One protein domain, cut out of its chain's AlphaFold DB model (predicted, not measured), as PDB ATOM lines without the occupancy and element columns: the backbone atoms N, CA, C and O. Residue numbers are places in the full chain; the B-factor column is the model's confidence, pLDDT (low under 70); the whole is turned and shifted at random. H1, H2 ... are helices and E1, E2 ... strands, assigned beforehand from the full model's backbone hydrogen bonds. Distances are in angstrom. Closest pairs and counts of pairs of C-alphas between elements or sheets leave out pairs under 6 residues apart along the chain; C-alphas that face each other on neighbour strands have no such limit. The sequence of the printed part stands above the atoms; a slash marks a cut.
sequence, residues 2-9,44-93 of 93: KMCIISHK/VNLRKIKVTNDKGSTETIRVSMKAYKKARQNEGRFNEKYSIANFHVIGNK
ATOM      1  N   LYS A   2      27.066 -55.771 -48.200       73.75
ATOM      2  CA  LYS A   2      26.902 -54.304 -48.103       73.75
ATOM      3  C   LYS A   2      26.167 -53.784 -49.351       73.75
ATOM      4  O   LYS A   2      26.602 -54.074 -50.463       73.75
ATOM      5  N   MET A   3      25.080 -53.035 -49.159       79.25
ATOM      6  CA  MET A   3      24.211 -52.514 -50.225       79.25
ATOM      7  C   MET A   3      24.063 -50.990 -50.101       79.25
ATOM      8  O   MET A   3      24.068 -50.447 -48.996       79.25
ATOM      9  N   CYS A   4      23.946 -50.304 -51.238       78.56
ATOM     10  CA  CYS A   4      23.497 -48.914 -51.295       78.56
ATOM     11  C   CYS A   4      21.975 -48.868 -51.127       78.56
ATOM     12  O   CYS A   4      21.276 -49.399 -51.984       78.56
ATOM     13  N   ILE A   5      21.474 -48.197 -50.089       77.25
ATOM     14  CA  ILE A   5      20.029 -48.123 -49.809       77.25
ATOM     15  C   ILE A   5      19.266 -47.421 -50.941       77.25
ATOM     16  O   ILE A   5      18.188 -47.848 -51.312       77.25
ATOM     17  N   ILE A   6      19.854 -46.393 -51.555       75.50
ATOM     18  CA  ILE A   6      19.157 -45.570 -52.560       75.50
ATOM     19  C   ILE A   6      19.093 -46.249 -53.926       75.50
ATOM     20  O   ILE A   6      18.085 -46.207 -54.614       75.50
ATOM     21  N   SER A   7      20.214 -46.819 -54.367       72.94
ATOM     22  CA  SER A   7      20.330 -47.358 -55.726       72.94
ATOM     23  C   SER A   7      20.241 -48.880 -55.771       72.94
ATOM     24  O   SER A   7      20.539 -49.449 -56.816       72.94
ATOM     25  N   HIS A   8      20.005 -49.528 -54.624       78.06
ATOM     26  CA  HIS A   8      20.029 -50.983 -54.408       78.06
ATOM     27  C   HIS A   8      21.265 -51.701 -54.973       78.06
ATOM     28  O   HIS A   8      21.273 -52.907 -55.199       78.06
ATOM     29  N   LYS A   9      22.356 -50.957 -55.196       77.56
ATOM     30  CA  LYS A   9      23.574 -51.504 -55.795       77.56
ATOM     31  C   LYS A   9      24.333 -52.307 -54.755       77.56
ATOM     32  O   LYS A   9      24.652 -51.792 -53.679       77.56
ATOM     33  N   VAL A  44      31.092 -51.947 -54.460       80.88
ATOM     34  CA  VAL A  44      30.512 -50.609 -54.562       80.88
ATOM     35  C   VAL A  44      31.198 -49.720 -53.534       80.88
ATOM     36  O   VAL A  44      31.238 -50.049 -52.349       80.88
ATOM     37  N   ASN A  45      31.696 -48.567 -53.973       84.50
ATOM     38  CA  ASN A  45      32.230 -47.556 -53.067       84.50
ATOM     39  C   ASN A  45      31.073 -46.914 -52.277       84.50
ATOM     40  O   ASN A  45      30.345 -46.063 -52.805       84.50
ATOM     41  N   LEU A  46      30.878 -47.385 -51.044       87.31
ATOM     42  CA  LEU A  46      29.817 -46.963 -50.131       87.31
ATOM     43  C   LEU A  46      30.352 -45.989 -49.075       87.31
ATOM     44  O   LEU A  46      31.421 -46.198 -48.508       87.31
ATOM     45  N   ARG A  47      29.555 -44.972 -48.745       84.50
ATOM     46  CA  ARG A  47      29.777 -44.031 -47.641       84.50
ATOM     47  C   ARG A  47      28.625 -44.076 -46.653       84.50
ATOM     48  O   ARG A  47      27.483 -44.293 -47.048       84.50
ATOM     49  N   LYS A  48      28.936 -43.858 -45.376       86.44
ATOM     50  CA  LYS A  48      27.939 -43.591 -44.336       86.44
ATOM     51  C   LYS A  48      27.613 -42.101 -44.361       86.44
ATOM     52  O   LYS A  48      28.537 -41.292 -44.363       86.44
ATOM     53  N   ILE A  49      26.336 -41.757 -44.387       82.31
ATOM     54  CA  ILE A  49      25.861 -40.374 -44.340       82.31
ATOM     55  C   ILE A  49      24.711 -40.260 -43.348       82.31
ATOM     56  O   ILE A  49      23.990 -41.236 -43.147       82.31
ATOM     57  N   LYS A  50      24.536 -39.078 -42.759       82.50
ATOM     58  CA  LYS A  50      23.353 -38.756 -41.960       82.50
ATOM     59  C   LYS A  50      22.270 -38.200 -42.887       82.50
ATOM     60  O   LYS A  50      22.556 -37.329 -43.706       82.50
ATOM     61  N   VAL A  51      21.061 -38.726 -42.788       79.38
ATOM     62  CA  VAL A  51      19.877 -38.303 -43.547       79.38
ATOM     63  C   VAL A  51      18.742 -37.988 -42.591       79.38
ATOM     64  O   VAL A  51      18.651 -38.609 -41.538       79.38
ATOM     65  N   THR A  52      17.911 -37.020 -42.952       78.06
ATOM     66  CA  THR A  52      16.642 -36.744 -42.289       78.06
ATOM     67  C   THR A  52      15.545 -37.396 -43.119       78.06
ATOM     68  O   THR A  52      15.434 -37.141 -44.325       78.06
ATOM     69  N   ASN A  53      14.764 -38.257 -42.478       71.12
ATOM     70  CA  ASN A  53      13.578 -38.864 -43.071       71.12
ATOM     71  C   ASN A  53      12.393 -37.894 -42.983       71.12
ATOM     72  O   ASN A  53      12.391 -36.988 -42.153       71.12
ATOM     73  N   ASP A  54      11.338 -38.136 -43.759       67.88
ATOM     74  CA  ASP A  54      10.125 -37.294 -43.781       67.88
ATOM     75  C   ASP A  54       9.440 -37.169 -42.408       67.88
ATOM     76  O   ASP A  54       8.720 -36.217 -42.133       67.88
ATOM     77  N   LYS A  55       9.705 -38.125 -41.511       70.75
ATOM     78  CA  LYS A  55       9.233 -38.143 -40.118       70.75
ATOM     79  C   LYS A  55      10.056 -37.245 -39.180       70.75
ATOM     80  O   LYS A  55       9.857 -37.288 -37.972       70.75
ATOM     81  N   GLY A  56      11.031 -36.504 -39.709       70.00
ATOM     82  CA  GLY A  56      11.933 -35.637 -38.948       70.00
ATOM     83  C   GLY A  56      13.048 -36.368 -38.190       70.00
ATOM     84  O   GLY A  56      13.881 -35.720 -37.561       70.00
ATOM     85  N   SER A  57      13.114 -37.704 -38.251       75.69
ATOM     86  CA  SER A  57      14.173 -38.480 -37.601       75.69
ATOM     87  C   SER A  57      15.474 -38.454 -38.407       75.69
ATOM     88  O   SER A  57      15.473 -38.600 -39.632       75.69
ATOM     89  N   THR A  58      16.606 -38.299 -37.714       79.25
ATOM     90  CA  THR A  58      17.936 -38.407 -38.325       79.25
ATOM     91  C   THR A  58      18.456 -39.837 -38.255       79.25
ATOM     92  O   THR A  58      18.637 -40.381 -37.166       79.25
ATOM     93  N   GLU A  59      18.780 -40.425 -39.399       80.81
ATOM     94  CA  GLU A  59      19.299 -41.785 -39.516       80.81
ATOM     95  C   GLU A  59      20.635 -41.810 -40.260       80.81
ATOM     96  O   GLU A  59      20.944 -40.941 -41.073       80.81
ATOM     97  N   THR A  60      21.466 -42.820 -39.988       83.50
ATOM     98  CA  THR A  60      22.718 -43.017 -40.731       83.50
ATOM     99  C   THR A  60      22.541 -44.105 -41.779       83.50
ATOM    100  O   THR A  60      22.473 -45.288 -41.446       83.50
ATOM    101  N   ILE A  61      22.546 -43.729 -43.057       83.12
ATOM    102  CA  ILE A  61      22.389 -44.665 -44.174       83.12
ATOM    103  C   ILE A  61      23.703 -44.884 -44.927       83.12
ATOM    104  O   ILE A  61      24.615 -44.052 -44.916       83.12
ATOM    105  N   ARG A  62      23.810 -46.030 -45.610       84.44
ATOM    106  CA  ARG A  62      24.919 -46.330 -46.523       84.44
ATOM    107  C   ARG A  62      24.508 -46.040 -47.960       84.44
ATOM    108  O   ARG A  62      23.572 -46.645 -48.483       84.44
ATOM    109  N   VAL A  63      25.259 -45.168 -48.620       84.38
ATOM    110  CA  VAL A  63      24.993 -44.734 -49.995       84.38
ATOM    111  C   VAL A  63      26.214 -44.893 -50.877       84.38
ATOM    112  O   VAL A  63      27.350 -44.775 -50.428       84.38
ATOM    113  N   SER A  64      25.989 -45.144 -52.162       86.12
ATOM    114  CA  SER A  64      27.070 -45.138 -53.144       86.12
ATOM    115  C   SER A  64      27.640 -43.730 -53.318       86.12
ATOM    116  O   SER A  64      26.910 -42.739 -53.256       86.12
ATOM    117  N   MET A  65      28.935 -43.635 -53.625       86.44
ATOM    118  CA  MET A  65      29.592 -42.354 -53.910       86.44
ATOM    119  C   MET A  65      28.885 -41.542 -55.000       86.44
ATOM    120  O   MET A  65      28.799 -40.322 -54.918       86.44
ATOM    121  N   LYS A  66      28.387 -42.221 -56.042       84.00
ATOM    122  CA  LYS A  66      27.690 -41.576 -57.160       84.00
ATOM    123  C   LYS A  66      26.377 -40.946 -56.694       84.00
ATOM    124  O   LYS A  66      26.087 -39.824 -57.085       84.00
ATOM    125  N   ALA A  67      25.622 -41.650 -55.847       80.19
ATOM    126  CA  ALA A  67      24.411 -41.106 -55.239       80.19
ATOM    127  C   ALA A  67      24.746 -39.913 -54.336       80.19
ATOM    128  O   ALA A  67      24.129 -38.866 -54.476       80.19
ATOM    129  N   TYR A  68      25.775 -40.034 -53.489       83.38
ATOM    130  CA  TYR A  68      26.239 -38.940 -52.629       83.38
ATOM    131  C   TYR A  68      26.610 -37.678 -53.423       83.38
ATOM    132  O   TYR A  68      26.160 -36.588 -53.088       83.38
ATOM    133  N   LYS A  69      27.382 -37.818 -54.511       84.44
ATOM    134  CA  LYS A  69      27.741 -36.685 -55.380       84.44
ATOM    135  C   LYS A  69      26.515 -36.035 -56.024       84.44
ATOM    136  O   LYS A  69      26.449 -34.814 -56.055       84.44
ATOM    137  N   LYS A  70      25.551 -36.835 -56.493       81.19
ATOM    138  CA  LYS A  70      24.301 -36.322 -57.073       81.19
ATOM    139  C   LYS A  70      23.467 -35.552 -56.054       81.19
ATOM    140  O   LYS A  70      23.047 -34.445 -56.349       81.19
ATOM    141  N   ALA A  71      23.281 -36.088 -54.849       77.81
ATOM    142  CA  ALA A  71      22.579 -35.349 -53.806       77.81
ATOM    143  C   ALA A  71      23.323 -34.079 -53.415       77.81
ATOM    144  O   ALA A  71      22.683 -33.071 -53.169       77.81
ATOM    145  N   ARG A  72      24.663 -34.081 -53.431       78.62
ATOM    146  CA  ARG A  72      25.421 -32.856 -53.167       78.62
ATOM    147  C   ARG A  72      25.146 -31.753 -54.199       78.62
ATOM    148  O   ARG A  72      25.157 -30.585 -53.842       78.62
ATOM    149  N   GLN A  73      24.928 -32.131 -55.458       79.56
ATOM    150  CA  GLN A  73      24.581 -31.207 -56.543       79.56
ATOM    151  C   GLN A  73      23.116 -30.749 -56.472       79.56
ATOM    152  O   GLN A  73      22.826 -29.620 -56.837       79.56
ATOM    153  N   ASN A  74      22.221 -31.598 -55.959       72.69
ATOM    154  CA  ASN A  74      20.783 -31.339 -55.849       72.69
ATOM    155  C   ASN A  74      20.368 -30.907 -54.427       72.69
ATOM    156  O   ASN A  74      19.375 -31.414 -53.901       72.69
ATOM    157  N   GLU A  75      21.161 -30.055 -53.772       69.44
ATOM    158  CA  GLU A  75      20.840 -29.469 -52.450       69.44
ATOM    159  C   GLU A  75      20.503 -30.492 -51.344       69.44
ATOM    160  O   GLU A  75      19.723 -30.247 -50.428       69.44
ATOM    161  N   GLY A  76      21.089 -31.682 -51.414       65.19
ATOM    162  CA  GLY A  76      20.910 -32.732 -50.420       65.19
ATOM    163  C   GLY A  76      19.698 -33.633 -50.633       65.19
ATOM    164  O   GLY A  76      19.415 -34.455 -49.760       65.19
ATOM    165  N   ARG A  77      19.006 -33.551 -51.775       63.91
ATOM    166  CA  ARG A  77      17.871 -34.433 -52.085       63.91
ATOM    167  C   ARG A  77      18.330 -35.718 -52.774       63.91
ATOM    168  O   ARG A  77      18.964 -35.685 -53.831       63.91
ATOM    169  N   PHE A  78      18.002 -36.867 -52.183       62.56
ATOM    170  CA  PHE A  78      18.247 -38.177 -52.797       62.56
ATOM    171  C   PHE A  78      17.016 -38.747 -53.504       62.56
ATOM    172  O   PHE A  78      17.175 -39.404 -54.532       62.56
ATOM    173  N   ASN A  79      15.832 -38.539 -52.923       63.22
ATOM    174  CA  ASN A  79      14.503 -38.913 -53.418       63.22
ATOM    175  C   ASN A  79      13.439 -38.214 -52.538       63.22
ATOM    176  O   ASN A  79      13.812 -37.649 -51.511       63.22
ATOM    177  N   GLU A  80      12.146 -38.311 -52.869       56.72
ATOM    178  CA  GLU A  80      11.034 -37.758 -52.063       56.72
ATOM    179  C   GLU A  80      11.057 -38.197 -50.591       56.72
ATOM    180  O   GLU A  80      10.562 -37.462 -49.753       56.72
ATOM    181  N   LYS A  81      11.666 -39.355 -50.283       55.00
ATOM    182  CA  LYS A  81      11.676 -39.969 -48.942       55.00
ATOM    183  C   LYS A  81      12.910 -39.687 -48.074       55.00
ATOM    184  O   LYS A  81      12.950 -40.081 -46.909       55.00
ATOM    185  N   TYR A  82      13.982 -39.139 -48.658       60.34
ATOM    186  CA  TYR A  82      15.282 -39.016 -47.984       60.34
ATOM    187  C   TYR A  82      16.003 -37.720 -48.371       60.34
ATOM    188  O   TYR A  82      16.413 -37.537 -49.526       60.34
ATOM    189  N   SER A  83      16.255 -36.871 -47.373       58.53
ATOM    190  CA  SER A  83      17.074 -35.658 -47.482       58.53
ATOM    191  C   SER A  83      18.343 -35.786 -46.630       58.53
ATOM    192  O   SER A  83      18.360 -36.501 -45.634       58.53
ATOM    193  N   ILE A  84      19.458 -35.157 -47.009       63.44
ATOM    194  CA  ILE A  84      20.669 -35.147 -46.171       63.44
ATOM    195  C   ILE A  84      20.417 -34.281 -44.935       63.44
ATOM    196  O   ILE A  84      20.262 -33.066 -45.046       63.44
ATOM    197  N   ALA A  85      20.485 -34.898 -43.753       52.22
ATOM    198  CA  ALA A  85      20.582 -34.180 -42.493       52.22
ATOM    199  C   ALA A  85      21.915 -33.428 -42.529       52.22
ATOM    200  O   ALA A  85      22.966 -34.073 -42.585       52.22
ATOM    201  N   ASN A  86      21.875 -32.096 -42.511       49.00
ATOM    202  CA  ASN A  86      23.008 -31.165 -42.652       49.00
ATOM    203  C   ASN A  86      23.324 -30.664 -44.070       49.00
ATOM    204  O   ASN A  86      24.446 -30.219 -44.311       49.00
ATOM    205  N   PHE A  87      22.360 -30.625 -44.994       45.03
ATOM    206  CA  PHE A  87      22.437 -29.638 -46.077       45.03
ATOM    207  C   PHE A  87      22.030 -28.249 -45.550       45.03
ATOM    208  O   PHE A  87      21.052 -27.653 -45.980       45.03
ATOM    209  N   HIS A  88      22.817 -27.701 -44.618       36.91
ATOM    210  CA  HIS A  88      23.005 -26.257 -44.639       36.91
ATOM    211  C   HIS A  88      23.815 -25.999 -45.904       36.91
ATOM    212  O   HIS A  88      25.038 -26.151 -45.920       36.91
ATOM    213  N   VAL A  89      23.122 -25.671 -46.996       39.41
ATOM    214  CA  VAL A  89      23.735 -24.864 -48.044       39.41
ATOM    215  C   VAL A  89      24.122 -23.575 -47.329       39.41
ATOM    216  O   VAL A  89      23.310 -22.669 -47.176       39.41
ATOM    217  N   ILE A  90      25.349 -23.508 -46.807       35.97
ATOM    218  CA  ILE A  90      26.006 -22.222 -46.642       35.97
ATOM    219  C   ILE A  90      26.211 -21.772 -48.080       35.97
ATOM    220  O   ILE A  90      27.193 -22.128 -48.731       35.97
ATOM    221  N   GLY A  91      25.183 -21.112 -48.611       40.53
ATOM    222  CA  GLY A  91      25.299 -20.301 -49.796       40.53
ATOM    223  C   GLY A  91      26.308 -19.230 -49.442       40.53
ATOM    224  O   GLY A  91      25.973 -18.258 -48.779       40.53
ATOM    225  N   ASN A  92      27.555 -19.448 -49.830       32.12
ATOM    226  CA  ASN A  92      28.500 -18.362 -49.948       32.12
ATOM    227  C   ASN A  92      28.548 -18.002 -51.426       32.12
ATOM    228  O   ASN A  92      29.089 -18.770 -52.215       32.12
ATOM    229  N   LYS A  93      27.867 -16.879 -51.697       37.75
ATOM    230  CA  LYS A  93      28.113 -15.849 -52.718       37.75
ATOM    231  C   LYS A  93      28.827 -16.280 -53.993       37.75
ATOM    232  O   LYS A  93      30.031 -16.605 -53.916       37.75
TER     233      LYS A  93
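AT A GLANCE: This is residues 2 to 9 and 44 to 93 of the 93 residues of an uncharacterized protein of candidate division WS6 bacterium GW2011_GWA2_37_6 (UniProt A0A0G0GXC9). A curled antiparallel sheet of four strands has one helix, H1, packed across one face near E3. The long hairpin E1 and E2 makes one part of the sheet and the short hairpin E3 and E4 the other, while residues 85 to 93 trail away as a tail. The 58 printed residues hold E1, E2, H1, E3 and E4 in chain order, the sheet order is E2, E1, E4, E3, and the class is mixed, helices and strands. The whole is compact, with a radius of gyration of the C-alphas of 11.3 A and spans of 37 by 26 by 17 A.

HOW THE PARTS SIT: Inner strand E1, residues 46 to 53, bends by 60 degrees at residue 50. Edge strand E2, residues 58 to 64, is its antiparallel neighbour at 144 degrees, with N 49 and O 61 2.9 A apart. E4, residues 82 to 84, is also antiparallel to E1, with N 52 and O 83 2.8 A apart. Edge strand E3, residues 77 to 79, is antiparallel to E4 at 163 degrees, with N 78 and O 82 3.2 A apart. The sheet is only just strongly twisted, its C-alphas up to 4.1 A off the best plane. H1, residues 65 to 73, is on the sheet at a height of 7.1 A. H1 is only just over E3, with 3 C-alphas on it, and runs across the strands, at 65 degrees to E3 on the local plane. The closest C-alphas of H1 and E3 are those of Ala 71 and Arg 77, 5.1 A apart. Every O i to N i+4 pair in H1 is within hydrogen-bond range. E3 is apart from E1 and E2.

IN THESE COORDINATES: E1 runs 19.5 A from C-alpha 46 at (29.817, -46.963, -50.131), E2 18.7 A and H1 12.5 A. E3 measures 5.8 A, and E4 6.9 A, ending at C-alpha 84 (20.669, -35.147, -46.171).

THE WHOLE: The C-alphas farthest apart, those of Lys 2 and Lys 93, are 38.7 A apart. Residues 10 to 43 are not printed, and C-alphas 9 and 44 are 7.1 A apart across the cut. The links between successive named elements are tight. The mean pLDDT of the printed part is 70.5, with residues 54 and 75 to 93 under 70.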